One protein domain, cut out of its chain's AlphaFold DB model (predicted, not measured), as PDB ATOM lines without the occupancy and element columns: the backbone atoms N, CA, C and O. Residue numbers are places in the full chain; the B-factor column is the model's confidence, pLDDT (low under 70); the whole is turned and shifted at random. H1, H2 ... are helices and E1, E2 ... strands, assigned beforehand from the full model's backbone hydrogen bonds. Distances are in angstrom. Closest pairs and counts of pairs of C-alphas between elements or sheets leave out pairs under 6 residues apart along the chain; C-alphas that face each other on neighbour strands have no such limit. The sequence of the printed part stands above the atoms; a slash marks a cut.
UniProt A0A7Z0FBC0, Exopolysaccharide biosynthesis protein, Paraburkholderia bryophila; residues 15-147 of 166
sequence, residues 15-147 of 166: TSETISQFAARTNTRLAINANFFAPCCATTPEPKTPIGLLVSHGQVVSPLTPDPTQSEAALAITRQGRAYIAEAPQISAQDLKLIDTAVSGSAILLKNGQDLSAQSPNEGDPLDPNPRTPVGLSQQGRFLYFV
ATOM      1  N   THR A  15      -4.425  33.811 -50.394       90.62
ATOM      2  CA  THR A  15      -3.496  32.871 -49.752       90.62
ATOM      3  C   THR A  15      -3.432  33.154 -48.255       90.62
ATOM      4  O   THR A  15      -3.302  34.301 -47.832       90.62
ATOM      5  N   SER A  16      -3.535  32.104 -47.444       90.31
ATOM      6  CA  SER A  16      -3.414  32.206 -45.987       90.31
ATOM      7  C   SER A  16      -1.991  32.526 -45.539       90.31
ATOM      8  O   SER A  16      -1.009  32.102 -46.138       90.31
ATOM      9  N   GLU A  17      -1.880  33.214 -44.410       89.44
ATOM     10  CA  GLU A  17      -0.636  33.371 -43.666       89.44
ATOM     11  C   GLU A  17      -0.936  33.334 -42.165       89.44
ATOM     12  O   GLU A  17      -2.080  33.475 -41.727       89.44
ATOM     13  N   THR A  18       0.090  33.128 -41.347       90.19
ATOM     14  CA  THR A  18      -0.070  33.241 -39.896       90.19
ATOM     15  C   THR A  18      -0.175  34.705 -39.472       90.19
ATOM     16  O   THR A  18       0.454  35.573 -40.069       90.19
ATOM     17  N   ILE A  19      -0.872  34.982 -38.366       91.25
ATOM     18  CA  ILE A  19      -0.985  36.349 -37.818       91.25
ATOM     19  C   ILE A  19       0.388  36.983 -37.546       91.25
ATOM     20  O   ILE A  19       0.579  38.170 -37.788       91.25
ATOM     21  N   SER A  20       1.380  36.195 -37.120       91.19
ATOM     22  CA  SER A  20       2.756  36.677 -36.932       91.19
ATOM     23  C   SER A  20       3.435  37.068 -38.250       91.19
ATOM     24  O   SER A  20       4.160  38.058 -38.280       91.19
ATOM     25  N   GLN A  21       3.203  36.317 -39.333       91.44
ATOM     26  CA  GLN A  21       3.700  36.674 -40.667       91.44
ATOM     27  C   GLN A  21       3.021  37.947 -41.176       91.44
ATOM     28  O   GLN A  21       3.724  38.868 -41.587       91.44
ATOM     29  N   PHE A  22       1.694  38.044 -41.034       92.00
ATOM     30  CA  PHE A  22       0.940  39.244 -41.388       92.00
ATOM     31  C   PHE A  22       1.472  40.470 -40.640       92.00
ATOM     32  O   PHE A  22       1.756  41.496 -41.257       92.00
ATOM     33  N   ALA A  23       1.660  40.361 -39.321       94.00
ATOM     34  CA  ALA A  23       2.141  41.459 -38.489       94.00
ATOM     35  C   ALA A  23       3.548  41.920 -38.891       94.00
ATOM     36  O   ALA A  23       3.781  43.117 -39.053       94.00
ATOM     37  N   ALA A  24       4.463  40.973 -39.129       94.06
ATOM     38  CA  ALA A  24       5.814  41.272 -39.592       94.06
ATOM     39  C   ALA A  24       5.817  41.930 -40.981       94.06
ATOM     40  O   ALA A  24       6.502  42.927 -41.192       94.06
ATOM     41  N   ARG A  25       5.018  41.407 -41.922       94.69
ATOM     42  CA  ARG A  25       4.921  41.908 -43.300       94.69
ATOM     43  C   ARG A  25       4.301  43.303 -43.378       94.69
ATOM     44  O   ARG A  25       4.706  44.105 -44.212       94.69
ATOM     45  N   THR A  26       3.303  43.580 -42.541       93.81
ATOM     46  CA  THR A  26       2.558  44.854 -42.539       93.81
ATOM     47  C   THR A  26       3.116  45.883 -41.563       93.81
ATOM     48  O   THR A  26       2.661  47.024 -41.565       93.81
ATOM     49  N   ASN A  27       4.093  45.500 -40.735       95.88
ATOM     50  CA  ASN A  27       4.639  46.325 -39.659       95.88
ATOM     51  C   ASN A  27       3.541  46.883 -38.726       95.88
ATOM     52  O   ASN A  27       3.561  48.049 -38.321       95.88
ATOM     53  N   THR A  28       2.536  46.058 -38.418       94.38
ATOM     54  CA  THR A  28       1.419  46.439 -37.545       94.38
ATOM     55  C   THR A  28       1.777  46.259 -36.072       94.38
ATOM     56  O   THR A  28       2.504  45.348 -35.686       94.38
ATOM     57  N   ARG A  29       1.243  47.141 -35.214       94.50
ATOM     58  CA  ARG A  29       1.450  47.077 -33.753       94.50
ATOM     59  C   ARG A  29       0.603  46.004 -33.068       94.50
ATOM     60  O   ARG A  29       0.957  45.548 -31.988       94.50
ATOM     61  N   LEU A  30      -0.527  45.648 -33.675       93.62
ATOM     62  CA  LEU A  30      -1.467  44.641 -33.196       93.62
ATOM     63  C   LEU A  30      -2.078  43.936 -34.409       93.62
ATOM     64  O   LEU A  30      -2.458  44.600 -35.373       93.62
ATOM     65  N   ALA A  31      -2.200  42.613 -34.335       93.94
ATOM     66  CA  ALA A  31      -2.915  41.807 -35.313       93.94
ATOM     67  C   ALA A  31      -3.634  40.650 -34.606       93.94
ATOM     68  O   ALA A  31      -3.079  40.035 -33.694       93.94
ATOM     69  N   ILE A  32      -4.855  40.354 -35.044       94.88
ATOM     70  CA  ILE A  32      -5.678  39.224 -34.594       94.88
ATOM     71  C   ILE A  32      -6.253  38.502 -35.818       94.88
ATOM     72  O   ILE A  32      -6.291  39.068 -36.910       94.88
ATOM     73  N   ASN A  33      -6.701  37.257 -35.654       92.12
ATOM     74  CA  ASN A  33      -7.482  36.587 -36.694       92.12
ATOM     75  C   ASN A  33      -8.853  37.263 -36.876       92.12
ATOM     76  O   ASN A  33      -9.394  37.815 -35.920       92.12
ATOM     77  N   ALA A  34      -9.397  37.203 -38.094       92.94
ATOM     78  CA  ALA A  34     -10.665  37.838 -38.464       92.94
ATOM     79  C   ALA A  34     -11.637  36.814 -39.083       92.94
ATOM     80  O   ALA A  34     -12.084  35.933 -38.351       92.94
ATOM     81  N   ASN A  35     -11.930  36.896 -40.390       91.56
ATOM     82  CA  ASN A  35     -12.856  35.990 -41.085       91.56
ATOM     83  C   ASN A  35     -12.580  34.504 -40.816       91.56
ATOM     84  O   ASN A  35     -11.427  34.065 -40.737       91.56
ATOM     85  N   PHE A  36     -13.657  33.718 -40.807       89.44
ATOM     86  CA  PHE A  36     -13.576  32.283 -41.061       89.44
ATOM     87  C   PHE A  36     -13.127  32.016 -42.504       89.44
ATOM     88  O   PHE A  36     -13.159  32.900 -43.363       89.44
ATOM     89  N   PHE A  37     -12.684  30.792 -42.786       89.31
ATOM     90  CA  PHE A  37     -12.196  30.419 -44.112       89.31
ATOM     91  C   PHE A  37     -12.269  28.908 -44.353       89.31
ATOM     92  O   PHE A  37     -12.226  28.108 -43.416       89.31
ATOM     93  N   ALA A  38     -12.290  28.530 -45.630       88.06
ATOM     94  CA  ALA A  38     -12.173  27.154 -46.102       88.06
ATOM     95  C   ALA A  38     -11.159  27.051 -47.264       88.06
ATOM     96  O   ALA A  38     -11.012  28.012 -48.020       88.06
ATOM     97  N   PRO A  39     -10.458  25.917 -47.453       88.06
ATOM     98  CA  PRO A  39     -10.362  24.776 -46.536       88.06
ATOM     99  C   PRO A  39      -9.672  25.167 -45.222       88.06
ATOM    100  O   PRO A  39      -9.004  26.193 -45.149       88.06
ATOM    101  N   CYS A  40      -9.813  24.375 -44.161       76.62
ATOM    102  CA  CYS A  40      -9.147  24.665 -42.891       76.62
ATOM    103  C   CYS A  40      -7.739  24.057 -42.797       76.62
ATOM    104  O   CYS A  40      -7.398  23.078 -43.452       76.62
ATOM    105  N   CYS A  41      -6.974  24.617 -41.857       71.12
ATOM    106  CA  CYS A  41      -6.116  23.853 -40.948       71.12
ATOM    107  C   CYS A  41      -4.714  23.493 -41.442       71.12
ATOM    108  O   CYS A  41      -3.941  22.919 -40.670       71.12
ATOM    109  N   ALA A  42      -4.335  23.873 -42.663       78.38
ATOM    110  CA  ALA A  42      -2.932  23.818 -43.053       78.38
ATOM    111  C   ALA A  42      -2.060  24.689 -42.138       78.38
ATOM    112  O   ALA A  42      -2.437  25.780 -41.703       78.38
ATOM    113  N   THR A  43      -0.863  24.187 -41.842       73.75
ATOM    114  CA  THR A  43       0.146  24.899 -41.041       73.75
ATOM    115  C   THR A  43       1.069  25.769 -41.893       73.75
ATOM    116  O   THR A  43       1.864  26.538 -41.349       73.75
ATOM    117  N   THR A  44       0.940  25.672 -43.215       80.88
ATOM    118  CA  THR A  44       1.675  26.432 -44.225       80.88
ATOM    119  C   THR A  44       0.713  27.293 -45.044       80.88
ATOM    120  O   THR A  44      -0.451  26.914 -45.180       80.88
ATOM    121  N   PRO A  45       1.185  28.418 -45.613       86.38
ATOM    122  CA  PRO A  45       0.411  29.205 -46.565       86.38
ATOM    123  C   PRO A  45      -0.172  28.348 -47.686       86.38
ATOM    124  O   PRO A  45       0.553  27.624 -48.366       86.38
ATOM    125  N   GLU A  46      -1.479  28.453 -47.876       87.38
ATOM    126  CA  GLU A  46      -2.196  27.830 -48.984       87.38
ATOM    127  C   GLU A  46      -3.376  28.701 -49.436       87.38
ATOM    128  O   GLU A  46      -3.846  29.533 -48.642       87.38
ATOM    129  N   PRO A  47      -3.869  28.519 -50.674       90.69
ATOM    130  CA  PRO A  47      -5.085  29.165 -51.147       90.69
ATOM    131  C   PRO A  47      -6.270  28.891 -50.210       90.69
ATOM    132  O   PRO A  47      -6.462  27.764 -49.757       90.69
ATOM    133  N   LYS A  48      -7.074  29.920 -49.938       90.62
ATOM    134  CA  LYS A  48      -8.278  29.906 -49.103       90.62
ATOM    135  C   LYS A  48      -9.390  30.738 -49.729       90.62
ATOM    136  O   LYS A  48      -9.146  31.730 -50.416       90.62
ATOM    137  N   THR A  49     -10.610  30.379 -49.375       91.00
ATOM    138  CA  THR A  49     -11.819  31.178 -49.534       91.00
ATOM    139  C   THR A  49     -12.220  31.704 -48.157       91.00
ATOM    140  O   THR A  49     -12.584  30.901 -47.293       91.00
ATOM    141  N   PRO A  50     -12.120  33.020 -47.910       91.31
ATOM    142  CA  PRO A  50     -12.747  33.648 -46.754       91.31
ATOM    143  C   PRO A  50     -14.260  33.408 -46.780       91.31
ATOM    144  O   PRO A  50     -14.869  33.411 -47.847       91.31
ATOM    145  N   ILE A  51     -14.860  33.214 -45.613       89.75
ATOM    146  CA  ILE A  51     -16.313  33.117 -45.449       89.75
ATOM    147  C   ILE A  51     -16.818  34.504 -45.029       89.75
ATOM    148  O   ILE A  51     -16.213  35.164 -44.175       89.75
ATOM    149  N   GLY A  52     -17.889  34.961 -45.677       91.50
ATOM    150  CA  GLY A  52     -18.416  36.317 -45.533       91.50
ATOM    151  C   GLY A  52     -17.613  37.387 -46.282       91.50
ATOM    152  O   GLY A  52     -16.651  37.105 -47.004       91.50
ATOM    153  N   LEU A  53     -18.016  38.643 -46.086       93.94
ATOM    154  CA  LEU A  53     -17.381  39.820 -46.672       93.94
ATOM    155  C   LEU A  53     -15.930  39.966 -46.194       93.94
ATOM    156  O   LEU A  53     -15.647  39.966 -44.991       93.94
ATOM    157  N   LEU A  54     -15.028  40.164 -47.153       95.12
ATOM    158  CA  LEU A  54     -13.662  40.629 -46.931       95.12
ATOM    159  C   LEU A  54     -13.375  41.770 -47.904       95.12
ATOM    160  O   LEU A  54     -13.409  41.570 -49.119       95.12
ATOM    161  N   VAL A  55     -13.059  42.949 -47.374       96.00
ATOM    162  CA  VAL A  55     -12.630  44.114 -48.161       96.00
ATOM    163  C   VAL A  55     -11.272  44.574 -47.657       96.00
ATOM    164  O   VAL A  55     -11.082  44.737 -46.453       96.00
ATOM    165  N   SER A  56     -10.339  44.794 -48.580       95.12
ATOM    166  CA  SER A  56      -8.989  45.277 -48.294       95.12
ATOM    167  C   SER A  56      -8.668  46.456 -49.205       95.12
ATOM    168  O   SER A  56      -8.632  46.297 -50.423       95.12
ATOM    169  N   HIS A  57      -8.419  47.637 -48.634       94.94
ATOM    170  CA  HIS A  57      -8.107  48.869 -49.380       94.94
ATOM    171  C   HIS A  57      -9.132  49.198 -50.480       94.94
ATOM    172  O   HIS A  57      -8.799  49.514 -51.624       94.94
ATOM    173  N   GLY A  58     -10.410  49.052 -50.143       95.38
ATOM    174  CA  GLY A  58     -11.548  49.283 -51.024       95.38
ATOM    175  C   GLY A  58     -11.777  48.197 -52.073       95.38
ATOM    176  O   GLY A  58     -12.715  48.335 -52.855       95.38
ATOM    177  N   GLN A  59     -10.959  47.142 -52.095       94.06
ATOM    178  CA  GLN A  59     -11.099  46.010 -53.004       94.06
ATOM    179  C   GLN A  59     -11.827  44.864 -52.309       94.06
ATOM    180  O   GLN A  59     -11.410  44.414 -51.239       94.06
ATOM    181  N   VAL A  60     -12.913  44.383 -52.911       93.81
ATOM    182  CA  VAL A  60     -13.660  43.237 -52.384       93.81
ATOM    183  C   VAL A  60     -12.888  41.964 -52.709       93.81
ATOM    184  O   VAL A  60     -12.743  41.609 -53.870       93.81
ATOM    185  N   VAL A  61     -12.381  41.273 -51.696       93.88
ATOM    186  CA  VAL A  61     -11.666  39.995 -51.857       93.88
ATOM    187  C   VAL A  61     -12.640  38.823 -51.780       93.88
ATOM    188  O   VAL A  61     -12.552  37.895 -52.577       93.88
ATOM    189  N   SER A  62     -13.587  38.892 -50.842       91.94
ATOM    190  CA  SER A  62     -14.697  37.948 -50.711       91.94
ATOM    191  C   SER A  62     -16.003  38.738 -50.651       91.94
ATOM    192  O   SER A  62     -16.079  39.689 -49.865       91.94
ATOM    193  N   PRO A  63     -17.005  38.424 -51.490       90.69
ATOM    194  CA  PRO A  63     -18.255  39.169 -51.528       90.69
ATOM    195  C   PRO A  63     -19.143  38.852 -50.317       90.69
ATOM    196  O   PRO A  63     -18.930  37.878 -49.597       90.69
ATOM    197  N   LEU A  64     -20.187  39.662 -50.122       87.25
ATOM    198  CA  LEU A  64     -21.309  39.268 -49.268       87.25
ATOM    199  C   LEU A  64     -21.910  37.963 -49.798       87.25
ATOM    200  O   LEU A  64     -22.101  37.809 -51.007       87.25
ATOM    201  N   THR A  65     -22.242  37.058 -48.888       76.81
ATOM    202  CA  THR A  65     -22.971  35.834 -49.208       76.81
ATOM    203  C   THR A  65     -24.449  36.005 -48.849       76.81
ATOM    204  O   THR A  65     -24.760  36.603 -47.819       76.81
ATOM    205  N   PRO A  66     -25.380  35.533 -49.696       68.31
ATOM    206  CA  PRO A  66     -26.798  35.486 -49.357       68.31
ATOM    207  C   PRO A  66     -27.145  34.290 -48.456       68.31
ATOM    208  O   PRO A  66     -28.288  34.179 -48.022       68.31
ATOM    209  N   ASP A  67     -26.196  33.377 -48.229       71.81
ATOM    210  CA  ASP A  67     -26.371  32.208 -47.374       71.81
ATOM    211  C   ASP A  67     -26.353  32.642 -45.900       71.81
ATOM    212  O   ASP A  67     -25.305  33.088 -45.424       71.81
ATOM    213  N   PRO A  68     -27.477  32.515 -45.169       61.16
ATOM    214  CA  PRO A  68     -27.535  32.904 -43.764       61.16
ATOM    215  C   PRO A  68     -26.609  32.049 -42.893       61.16
ATOM    216  O   PRO A  68     -26.254  32.459 -41.809       61.16
ATOM    217  N   THR A  69     -26.160  30.881 -43.358       66.31
ATOM    218  CA  THR A  69     -25.250  30.020 -42.587       66.31
ATOM    219  C   THR A  69     -23.773  30.391 -42.729       66.31
ATOM    220  O   THR A  69     -22.910  29.725 -42.159       66.31
ATOM    221  N   GLN A  70     -23.458  31.426 -43.515       67.25
ATOM    222  CA  GLN A  70     -22.089  31.821 -43.816       67.25
ATOM    223  C   GLN A  70     -21.805  33.252 -43.348       67.25
ATOM    224  O   GLN A  70     -21.791  34.181 -44.147       67.25
ATOM    225  N   SER A  71     -21.467  33.397 -42.063       65.88
ATOM    226  CA  SER A  71     -20.935  34.619 -41.448       65.88
ATOM    227  C   SER A  71     -21.890  35.810 -41.556       65.88
ATOM    228  O   SER A  71     -21.821  36.626 -42.480       65.88
ATOM    229  N   GLU A  72     -22.772  35.919 -40.567       78.06
ATOM    230  CA  GLU A  72     -23.882  36.869 -40.606       78.06
ATOM    231  C   GLU A  72     -23.474  38.309 -40.287       78.06
ATOM    232  O   GLU A  72     -24.077  39.233 -40.823       78.06
ATOM    233  N   ALA A  73     -22.410  38.534 -39.511       90.50
ATOM    234  CA  ALA A  73     -22.030  39.865 -39.038       90.50
ATOM    235  C   ALA A  73     -20.744  40.381 -39.696       90.50
ATOM    236  O   ALA A  73     -19.753  39.661 -39.787       90.50
ATOM    237  N   ALA A  74     -20.699  41.662 -40.061       94.56
ATOM    238  CA  ALA A  74     -19.495  42.298 -40.594       94.56
ATOM    239  C   ALA A  74     -19.116  43.573 -39.833       94.56
ATOM    240  O   ALA A  74     -19.949  44.451 -39.601       94.56
ATOM    241  N   LEU A  75     -17.828  43.693 -39.498       96.94
ATOM    242  CA  LEU A  75     -17.192  44.952 -39.116       96.94
ATOM    243  C   LEU A  75     -16.697  45.629 -40.391       96.94
ATOM    244  O   LEU A  75     -15.870  45.067 -41.108       96.94
ATOM    245  N   ALA A  76     -17.147  46.854 -40.638       96.88
ATOM    246  CA  ALA A  76     -16.743  47.646 -41.789       96.88
ATOM    247  C   ALA A  76     -16.216  49.018 -41.363       96.88
ATOM    248  O   ALA A  76     -16.735  49.654 -40.446       96.88
ATOM    249  N   ILE A  77     -15.194  49.490 -42.070       97.50
ATOM    250  CA  ILE A  77     -14.605  50.820 -41.952       97.50
ATOM    251  C   ILE A  77     -14.709  51.483 -43.321       97.50
ATOM    252  O   ILE A  77     -14.234  50.949 -44.326       97.50
ATOM    253  N   THR A  78     -15.357  52.644 -43.380       97.19
ATOM    254  CA  THR A  78     -15.491  53.408 -44.623       97.19
ATOM    255  C   THR A  78     -14.200  54.134 -44.980       97.19
ATOM    256  O   THR A  78     -13.361  54.409 -44.123       97.19
ATOM    257  N   ARG A  79     -14.085  54.572 -46.236       96.50
ATOM    258  CA  ARG A  79     -12.992  55.446 -46.707       96.50
ATOM    259  C   ARG A  79     -12.895  56.783 -45.967       96.50
ATOM    260  O   ARG A  79     -11.879  57.456 -46.054       96.50
ATOM    261  N   GLN A  80     -13.944  57.171 -45.242       95.81
ATOM    262  CA  GLN A  80     -13.970  58.368 -44.396       95.81
ATOM    263  C   GLN A  80     -13.627  58.065 -42.926       95.81
ATOM    264  O   GLN A  80     -13.756  58.939 -42.075       95.81
ATOM    265  N   GLY A  81     -13.219  56.833 -42.604       94.25
ATOM    266  CA  GLY A  81     -12.837  56.423 -41.251       94.25
ATOM    267  C   GLY A  81     -14.013  56.121 -40.319       94.25
ATOM    268  O   GLY A  81     -13.815  55.989 -39.114       94.25
ATOM    269  N   ARG A  82     -15.242  55.997 -40.841       95.31
ATOM    270  CA  ARG A  82     -16.403  55.609 -40.030       95.31
ATOM    271  C   ARG A  82     -16.454  54.090 -39.895       95.31
ATOM    272  O   ARG A  82     -16.608  53.404 -40.901       95.31
ATOM    273  N   ALA A  83     -16.397  53.590 -38.664       96.69
ATOM    274  CA  ALA A  83     -16.597  52.177 -38.365       96.69
ATOM    275  C   ALA A  83     -18.068  51.866 -38.038       96.69
ATOM    276  O   ALA A  83     -18.750  52.670 -37.394       96.69
ATOM    277  N   TYR A  84     -18.555  50.702 -38.461       96.19
ATOM    278  CA  TYR A  84     -19.860  50.162 -38.077       96.19
ATOM    279  C   TYR A  84     -19.858  48.629 -38.097       96.19
ATOM    280  O   TYR A  84     -19.023  48.011 -38.754       96.19
ATOM    281  N   ILE A  85     -20.801  48.032 -37.366       95.75
ATOM    282  CA  ILE A  85     -21.087  46.595 -37.395       95.75
ATOM    283  C   ILE A  85     -22.521  46.429 -37.893       95.75
ATOM    284  O   ILE A  85     -23.418  47.122 -37.407       95.75
ATOM    285  N   ALA A  86     -22.729  45.553 -38.870       93.38
ATOM    286  CA  ALA A  86     -24.038  45.279 -39.453       93.38
ATOM    287  C   ALA A  86     -24.157  43.807 -39.847       93.38
ATOM    288  O   ALA A  86     -23.143  43.146 -40.073       93.38
ATOM    289  N   GLU A  87     -25.394  43.328 -39.966       90.25
ATOM    290  CA  GLU A  87     -25.631  42.029 -40.590       90.25
ATOM    291  C   GLU A  87     -25.339  42.134 -42.093       90.25
ATOM    292  O   GLU A  87     -25.691  43.132 -42.729       90.25
ATOM    293  N   ALA A  88     -24.733  41.109 -42.682       87.44
ATOM    294  CA  ALA A  88     -24.348  41.055 -44.087       87.44
ATOM    295  C   ALA A  88     -25.505  41.419 -45.044       87.44
ATOM    296  O   ALA A  88     -25.288  42.260 -45.922       87.44
ATOM    297  N   PRO A  89     -26.753  40.930 -44.859       85.75
ATOM    298  CA  PRO A  89     -27.880  41.324 -45.710       85.75
ATOM    299  C   PRO A  89     -28.248  42.816 -45.647       85.75
ATOM    300  O   PRO A  89     -28.956  43.312 -46.521       85.75
ATOM    301  N   GLN A  90     -27.803  43.542 -44.616       89.88
ATOM    302  CA  GLN A  90     -28.068  44.974 -44.439       89.88
ATOM    303  C   GLN A  90     -27.034  45.857 -45.146       89.88
ATOM    304  O   GLN A  90     -27.248  47.063 -45.260       89.88
ATOM    305  N   ILE A  91     -25.927  45.284 -45.625       91.75
ATOM    306  CA  ILE A  91     -24.886  46.016 -46.345       91.75
ATOM    307  C   ILE A  91     -25.281  46.082 -47.821       91.75
ATOM    308  O   ILE A  91     -25.213  45.100 -48.558       91.75
ATOM    309  N   SER A  92     -25.708  47.260 -48.271       91.00
ATOM    310  CA  SER A  92     -26.126  47.455 -49.657       91.00
ATOM    311  C   SER A  92     -24.935  47.504 -50.622       91.00
ATOM    312  O   SER A  92     -23.786  47.749 -50.248       91.00
ATOM    313  N   ALA A  93     -25.210  47.362 -51.922       89.50
ATOM    314  CA  ALA A  93     -24.197  47.573 -52.958       89.50
ATOM    315  C   ALA A  93     -23.634  49.010 -52.947       89.50
ATOM    316  O   ALA A  93     -22.499  49.236 -53.366       89.50
ATOM    317  N   GLN A  94     -24.418  49.990 -52.491       91.81
ATOM    318  CA  GLN A  94     -23.976  51.368 -52.298       91.81
ATOM    319  C   GLN A  94     -23.030  51.474 -51.101       91.81
ATOM    320  O   GLN A  94     -21.996  52.129 -51.220       91.81
ATOM    321  N   ASP A  95     -23.327  50.785 -49.997       93.38
ATOM    322  CA  ASP A  95     -22.451  50.747 -48.823       93.38
ATOM    323  C   ASP A  95     -21.105  50.108 -49.161       93.38
ATOM    324  O   ASP A  95     -20.066  50.677 -48.832       93.38
ATOM    325  N   LEU A  96     -21.100  48.995 -49.905       92.75
ATOM    326  CA  LEU A  96     -19.870  48.334 -50.362       92.75
ATOM    327  C   LEU A  96     -18.934  49.286 -51.116       92.75
ATOM    328  O   LEU A  96     -17.719  49.221 -50.952       92.75
ATOM    329  N   LYS A  97     -19.485  50.227 -51.894       93.94
ATOM    330  CA  LYS A  97     -18.685  51.240 -52.597       93.94
ATOM    331  C   LYS A  97     -18.048  52.258 -51.663       93.94
ATOM    332  O   LYS A  97     -17.174  52.977 -52.125       93.94
ATOM    333  N   LEU A  98     -18.472  52.377 -50.409       96.69
ATOM    334  CA  LEU A  98     -17.924  53.318 -49.428       96.69
ATOM    335  C   LEU A  98     -16.940  52.654 -48.461       96.69
ATOM    336  O   LEU A  98     -16.182  53.359 -47.792       96.69
ATOM    337  N   ILE A  99     -16.956  51.324 -48.379       97.81
ATOM    338  CA  ILE A  99     -16.089  50.542 -47.500       97.81
ATOM    339  C   ILE A  99     -14.649  50.576 -48.024       97.81
ATOM    340  O   ILE A  99     -14.387  50.410 -49.217       97.81
ATOM    341  N   ASP A 100     -13.713  50.813 -47.108       97.75
ATOM    342  CA  ASP A 100     -12.280  50.634 -47.333       97.75
ATOM    343  C   ASP A 100     -11.807  49.273 -46.816       97.75
ATOM    344  O   ASP A 100     -11.111  48.542 -47.513       97.75
ATOM    345  N   THR A 101     -12.216  48.912 -45.605       97.31
ATOM    346  CA  THR A 101     -11.803  47.668 -44.957       97.31
ATOM    347  C   THR A 101     -13.016  47.014 -44.318       97.31
ATOM    348  O   THR A 101     -13.790  47.690 -43.644       97.31
ATOM    349  N   ALA A 102     -13.194  45.710 -44.513       97.06
ATOM    350  CA  ALA A 102     -14.228  44.955 -43.820       97.06
ATOM    351  C   ALA A 102     -13.819  43.504 -43.608       97.06
ATOM    352  O   ALA A 102     -13.128  42.920 -44.443       97.06
ATOM    353  N   VAL A 103     -14.281  42.943 -42.497       96.31
ATOM    354  CA  VAL A 103     -14.111  41.541 -42.114       96.31
ATOM    355  C   VAL A 103     -15.421  41.017 -41.546       96.31
ATOM    356  O   VAL A 103     -16.201  41.791 -40.986       96.31
ATOM    357  N   SER A 104     -15.649  39.713 -41.667       93.94
ATOM    358  CA  SER A 104     -16.881  39.071 -41.196       93.94
ATOM    359  C   SER A 104     -16.627  38.125 -40.028       93.94
ATOM    360  O   SER A 104     -15.549  37.544 -39.904       93.94
ATOM    361  N   GLY A 105     -17.618  38.013 -39.155       90.88
ATOM    362  CA  GLY A 105     -17.705  37.070 -38.051       90.88
ATOM    363  C   GLY A 105     -19.083  36.414 -38.021       90.88
ATOM    364  O   GLY A 105     -19.911  36.638 -38.905       90.88
ATOM    365  N   SER A 106     -19.320  35.591 -37.008       86.50
ATOM    366  CA  SER A 106     -20.492  34.718 -36.976       86.50
ATOM    367  C   SER A 106     -21.793  35.434 -36.646       86.50
ATOM    368  O   SER A 106     -22.817  35.159 -37.251       86.50
ATOM    369  N   ALA A 107     -21.769  36.341 -35.669       88.00
ATOM    370  CA  ALA A 107     -22.980  36.967 -35.154       88.00
ATOM    371  C   ALA A 107     -22.695  38.287 -34.428       88.00
ATOM    372  O   ALA A 107     -21.589  38.522 -33.923       88.00
ATOM    373  N   ILE A 108     -23.726  39.127 -34.312       91.06
ATOM    374  CA  ILE A 108     -23.718  40.304 -33.439       91.06
ATOM    375  C   ILE A 108     -24.142  39.894 -32.024       91.06
ATOM    376  O   ILE A 108     -25.321  39.712 -31.741       91.06
ATOM    377  N   LEU A 109     -23.174  39.830 -31.105       91.50
ATOM    378  CA  LEU A 109     -23.417  39.449 -29.704       91.50
ATOM    379  C   LEU A 109     -23.969  40.589 -28.836       91.50
ATOM    380  O   LEU A 109     -24.578  40.343 -27.802       91.50
ATOM    381  N   LEU A 110     -23.727  41.845 -29.219       93.56
ATOM    382  CA  LEU A 110     -24.132  43.024 -28.455       93.56
ATOM    383  C   LEU A 110     -24.593  44.125 -29.410       93.56
ATOM    384  O   LEU A 110     -23.857  44.509 -30.321       93.56
ATOM    385  N   LYS A 111     -25.775  44.697 -29.166       93.38
ATOM    386  CA  LYS A 111     -26.308  45.811 -29.963       93.38
ATOM    387  C   LYS A 111     -26.937  46.862 -29.067       93.38
ATOM    388  O   LYS A 111     -27.812  46.562 -28.267       93.38
ATOM    389  N   ASN A 112     -26.499  48.114 -29.200       93.31
ATOM    390  CA  ASN A 112     -27.005  49.240 -28.402       93.31
ATOM    391  C   ASN A 112     -26.980  48.980 -26.879       93.31
ATOM    392  O   ASN A 112     -27.878  49.403 -26.158       93.31
ATOM    393  N   GLY A 113     -25.958  48.262 -26.400       93.19
ATOM    394  CA  GLY A 113     -25.817  47.889 -24.989       93.19
ATOM    395  C   GLY A 113     -26.703  46.724 -24.532       93.19
ATOM    396  O   GLY A 113     -26.676  46.394 -23.352       93.19
ATOM    397  N   GLN A 114     -27.463  46.101 -25.434       94.88
ATOM    398  CA  GLN A 114     -28.250  44.902 -25.150       94.88
ATOM    399  C   GLN A 114     -27.491  43.655 -25.587       94.88
ATOM    400  O   GLN A 114     -26.980  43.602 -26.710       94.88
ATOM    401  N   ASP A 115     -27.430  42.679 -24.686       92.81
ATOM    402  CA  ASP A 115     -26.905  41.345 -24.954       92.81
ATOM    403  C   ASP A 115     -27.854  40.591 -25.890       92.81
ATOM    404  O   ASP A 115     -29.046  40.462 -25.603       92.81
ATOM    405  N   LEU A 116     -27.306  40.137 -27.017       90.00
ATOM    406  CA  LEU A 116     -27.997  39.358 -28.038       90.00
ATOM    407  C   LEU A 116     -27.437  37.934 -28.174       90.00
ATOM    408  O   LEU A 116     -27.829  37.194 -29.081       90.00
ATOM    409  N   SER A 117     -26.502  37.523 -27.312       83.69
ATOM    410  CA  SER A 117     -25.769  36.267 -27.491       83.69
ATOM    411  C   SER A 117     -26.681  35.041 -27.448       83.69
ATOM    412  O   SER A 117     -26.437  34.071 -28.155       83.69
ATOM    413  N   ALA A 118     -27.757  35.088 -26.659       79.94
ATOM    414  CA  ALA A 118     -28.724  33.998 -26.548       79.94
ATOM    415  C   ALA A 118     -29.643  33.857 -27.777       79.94
ATOM    416  O   ALA A 118     -30.252  32.804 -27.954       79.94
ATOM    417  N   GLN A 119     -29.782  34.905 -28.598       76.50
ATOM    418  CA  GLN A 119     -30.569  34.875 -29.841       76.50
ATOM    419  C   GLN A 119     -29.693  34.786 -31.094       76.50
ATOM    420  O   GLN A 119     -30.224  34.690 -32.199       76.50
ATOM    421  N   SER A 120     -28.373  34.848 -30.929       69.12
ATOM    422  CA  SER A 120     -27.432  34.724 -32.034       69.12
ATOM    423  C   SER A 120     -27.511  33.313 -32.633       69.12
ATOM    424  O   SER A 120     -27.692  32.348 -31.883       69.12
ATOM    425  N   PRO A 121     -27.369  33.166 -33.959       69.19
ATOM    426  CA  PRO A 121     -27.288  31.858 -34.591       69.19
ATOM    427  C   PRO A 121     -26.195  31.008 -33.940       69.19
ATOM    428  O   PRO A 121     -25.118  31.504 -33.592       69.19
ATOM    429  N   ASN A 122     -26.461  29.709 -33.812       61.47
ATOM    430  CA  ASN A 122     -25.470  28.741 -33.355       61.47
ATOM    431  C   ASN A 122     -24.465  28.473 -34.483       61.47
ATOM    432  O   ASN A 122     -24.466  27.401 -35.087       61.47
ATOM    433  N   GLU A 123     -23.603  29.441 -34.789       64.06
ATOM    434  CA  GLU A 123     -22.378  29.122 -35.506       64.06
ATOM    435  C   GLU A 123     -21.467  28.376 -34.516       64.06
ATOM    436  O   GLU A 123     -20.899  28.956 -33.583       64.06
ATOM    437  N   GLY A 124     -21.443  27.046 -34.698       63.84
ATOM    438  CA  GLY A 124     -20.823  25.988 -33.886       63.84
ATOM    439  C   GLY A 124     -21.321  25.897 -32.447       63.84
ATOM    440  O   GLY A 124     -22.521  25.986 -32.228       63.84
ATOM    441  N   ASP A 125     -20.439  25.612 -31.479       68.94
ATOM    442  CA  ASP A 125     -20.853  25.327 -30.095       68.94
ATOM    443  C   ASP A 125     -20.660  26.556 -29.184       68.94
ATOM    444  O   ASP A 125     -19.528  26.818 -28.760       68.94
ATOM    445  N   PRO A 126     -21.713  27.351 -28.904       68.31
ATOM    446  CA  PRO A 126     -21.619  28.527 -28.038       68.31
ATOM    447  C   PRO A 126     -21.429  28.178 -26.555       68.31
ATOM    448  O   PRO A 126     -21.055  29.057 -25.780       68.31
ATOM    449  N   LEU A 127     -21.679  26.926 -26.154       73.12
ATOM    450  CA  LEU A 127     -21.574  26.468 -24.768       73.12
ATOM    451  C   LEU A 127     -20.211  25.823 -24.466       73.12
ATOM    452  O   LEU A 127     -19.810  25.763 -23.303       73.12
ATOM    453  N   ASP A 128     -19.479  25.381 -25.489       76.06
ATOM    454  CA  ASP A 128     -18.111  24.877 -25.349       76.06
ATOM    455  C   ASP A 128     -17.109  26.037 -25.137       76.06
ATOM    456  O   ASP A 128     -17.084  26.978 -25.950       76.06
ATOM    457  N   PRO A 129     -16.253  25.998 -24.086       75.00
ATOM    458  CA  PRO A 129     -15.210  26.993 -23.801       75.00
ATOM    459  C   PRO A 129     -14.045  26.957 -24.811       75.00
ATOM    460  O   PRO A 129     -12.871  26.748 -24.484       75.00
ATOM    461  N   ASN A 130     -14.372  27.192 -26.077       79.69
ATOM    462  CA  ASN A 130     -13.429  27.383 -27.165       79.69
ATOM    463  C   ASN A 130     -12.798  28.781 -27.114       79.69
ATOM    464  O   ASN A 130     -13.428  29.720 -26.624       79.69
ATOM    465  N   PRO A 131     -11.583  28.954 -27.667       86.25
ATOM    466  CA  PRO A 131     -11.006  30.282 -27.841       86.25
ATOM    467  C   PRO A 131     -11.907  31.156 -28.723       86.25
ATOM    468  O   PRO A 131     -12.419  30.688 -29.747       86.25
ATOM    469  N   ARG A 132     -12.080  32.429 -28.351       88.94
ATOM    470  CA  ARG A 132     -12.939  33.398 -29.054       88.94
ATOM    471  C   ARG A 132     -12.221  34.723 -29.260       88.94
ATOM    472  O   ARG A 132     -11.485  35.181 -28.390       88.94
ATOM    473  N   THR A 133     -12.523  35.371 -30.379       92.69
ATOM    474  CA  THR A 133     -11.971  36.686 -30.721       92.69
ATOM    475  C   THR A 133     -13.094  37.635 -31.149       92.69
ATOM    476  O   THR A 133     -13.349  37.759 -32.347       92.69
ATOM    477  N   PRO A 134     -13.824  38.275 -30.214       93.44
ATOM    478  CA  PRO A 134     -14.783  39.304 -30.586       93.44
ATOM    479  C   PRO A 134     -14.110  40.657 -30.849       93.44
ATOM    480  O   PRO A 134     -13.084  41.015 -30.264       93.44
ATOM    481  N   VAL A 135     -14.757  41.446 -31.701       96.75
ATOM    482  CA  VAL A 135     -14.476  42.871 -31.890       96.75
ATOM    483  C   VAL A 135     -15.740  43.673 -31.618       96.75
ATOM    484  O   VAL A 135     -16.849  43.193 -31.839       96.75
ATOM    485  N   GLY A 136     -15.584  44.898 -31.126       96.88
ATOM    486  CA  GLY A 136     -16.719  45.750 -30.778       96.88
ATOM    487  C   GLY A 136     -16.415  47.222 -30.973       96.88
ATOM    488  O   GLY A 136     -15.260  47.632 -31.006       96.88
ATOM    489  N   LEU A 137     -17.456  48.039 -31.079       97.88
ATOM    490  CA  LEU A 137     -17.327  49.486 -31.208       97.88
ATOM    491  C   LEU A 137     -17.873  50.181 -29.962       97.88
ATOM    492  O   LEU A 137     -18.876  49.753 -29.391       97.88
ATOM    493  N   SER A 138     -17.237  51.281 -29.553       95.94
ATOM    494  CA  SER A 138     -17.818  52.162 -28.538       95.94
ATOM    495  C   SER A 138     -19.106  52.796 -29.043       95.94
ATOM    496  O   SER A 138     -19.376  52.838 -30.247       95.94
ATOM    497  N   GLN A 139     -19.862  53.410 -28.130       91.75
ATOM    498  CA  GLN A 139     -20.924  54.327 -28.529       91.75
ATOM    499  C   GLN A 139     -20.349  55.358 -29.521       91.75
ATOM    500  O   GLN A 139     -19.259  55.893 -29.305       91.75
ATOM    501  N   GLN A 140     -21.048  55.563 -30.643       88.69
ATOM    502  CA  GLN A 140     -20.632  56.408 -31.778       88.69
ATOM    503  C   GLN A 140     -19.387  55.940 -32.568       88.69
ATOM    504  O   GLN A 140     -18.935  56.659 -33.453       88.69
ATOM    505  N   GLY A 141     -18.835  54.752 -32.300       89.94
ATOM    506  CA  GLY A 141     -17.768  54.158 -33.118       89.94
ATOM    507  C   GLY A 141     -16.394  54.825 -33.000       89.94
ATOM    508  O   GLY A 141     -15.546  54.619 -33.862       89.94
ATOM    509  N   ARG A 142     -16.157  55.622 -31.947       90.88
ATOM    510  CA  ARG A 142     -14.863  56.288 -31.711       90.88
ATOM    511  C   ARG A 142     -13.741  55.303 -31.382       90.88
ATOM    512  O   ARG A 142     -12.597  55.543 -31.758       90.88
ATOM    513  N   PHE A 143     -14.053  54.231 -30.658       95.56
ATOM    514  CA  PHE A 143     -13.089  53.195 -30.300       95.56
ATOM    515  C   PHE A 143     -13.485  51.851 -30.899       95.56
ATOM    516  O   PHE A 143     -14.660  51.484 -30.878       95.56
ATOM    517  N   LEU A 144     -12.477  51.124 -31.374       95.75
ATOM    518  CA  LEU A 144     -12.552  49.714 -31.726       95.75
ATOM    519  C   LEU A 144     -11.919  48.904 -30.596       95.75
ATOM    520  O   LEU A 144     -10.755  49.106 -30.247       95.75
ATOM    521  N   TYR A 145     -12.702  48.004 -30.020       96.75
ATOM    522  CA  TYR A 145     -12.276  47.057 -29.007       96.75
ATOM    523  C   TYR A 145     -11.905  45.741 -29.674       96.75
ATOM    524  O   TYR A 145     -12.688  45.185 -30.444       96.75
ATOM    525  N   PHE A 146     -10.724  45.241 -29.334       95.31
ATOM    526  CA  PHE A 146     -10.276  43.895 -29.658       95.31
ATOM    527  C   PHE A 146     -10.291  43.080 -28.376       95.31
ATOM    528  O   PHE A 146      -9.705  43.498 -27.376       95.31
ATOM    529  N   VAL A 147     -10.946  41.929 -28.403       94.69
ATOM    530  CA  VAL A 147     -10.968  40.998 -27.280       94.69
ATOM    531  C   VAL A 147     -10.449  39.664 -27.789       94.69
ATOM    532  O   VAL A 147     -10.867  39.184 -28.837       94.69
TER     533      VAL A 147
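What this domain is: This is residues 15 to 147 of the 166 residues of the protein "Exopolysaccharide biosynthesis protein" of Paraburkholderia bryophila (UniProt A0A7Z0FBC0). Loops make up much of this compact domain, around a small antiparallel sheet, E5-E4-E6. Hairpin E2-E3 lies beside E6, and hairpin E7-E8 lies over one face. Of 133 printed residues, 47 are in named elements, of mixed class: H1 E1 E2 E3 E4 E5 H2 E6 E7 E8. Radius of gyration of the C-alphas is 14.9 A; spans are 39 by 39 by 31 A.

Where its parts are: E4 is residues 73 to 78, 16.0 A; E5 83 to 87, 13.8 A; E6 99 to 105, 16.5 A. E2 is 54 to 56, E3 59 to 62, E7 135 to 137, E1 47 to 50, H2 93 to 96. H1, 19 to 26, begins at C-alpha (-0.985, 36.349, -37.818); E8, 144 to 146, ends at (-10.276, 43.895, -29.658).

How they stand to each other: Within hydrogen-bond range are N 75 and O 103 of E4-E6, 2.9 A, and N 76 and O 84 of E4-E5, 2.9 A. E5, H2 and E6 form a split strand-helix-strand unit, two same-way strands with E4 between them, its crossover right-handed; H2 only grazes the sheet. The closest C-alphas of E2 and E6, Val 55 and Ala 102, are 4.7 A apart; of E5 and E7, Tyr 84 and Leu 137, 7.4 A. In H1 every O i to N i+4 pair is within range; H2 is too short for one. H1 is apart from the other named elements.

The domain as a whole: The printed part has no cut; links H1 to E1 and E6 to E7 are long. Residues 66, 68 to 71 and 120 to 126 have pLDDT under 70.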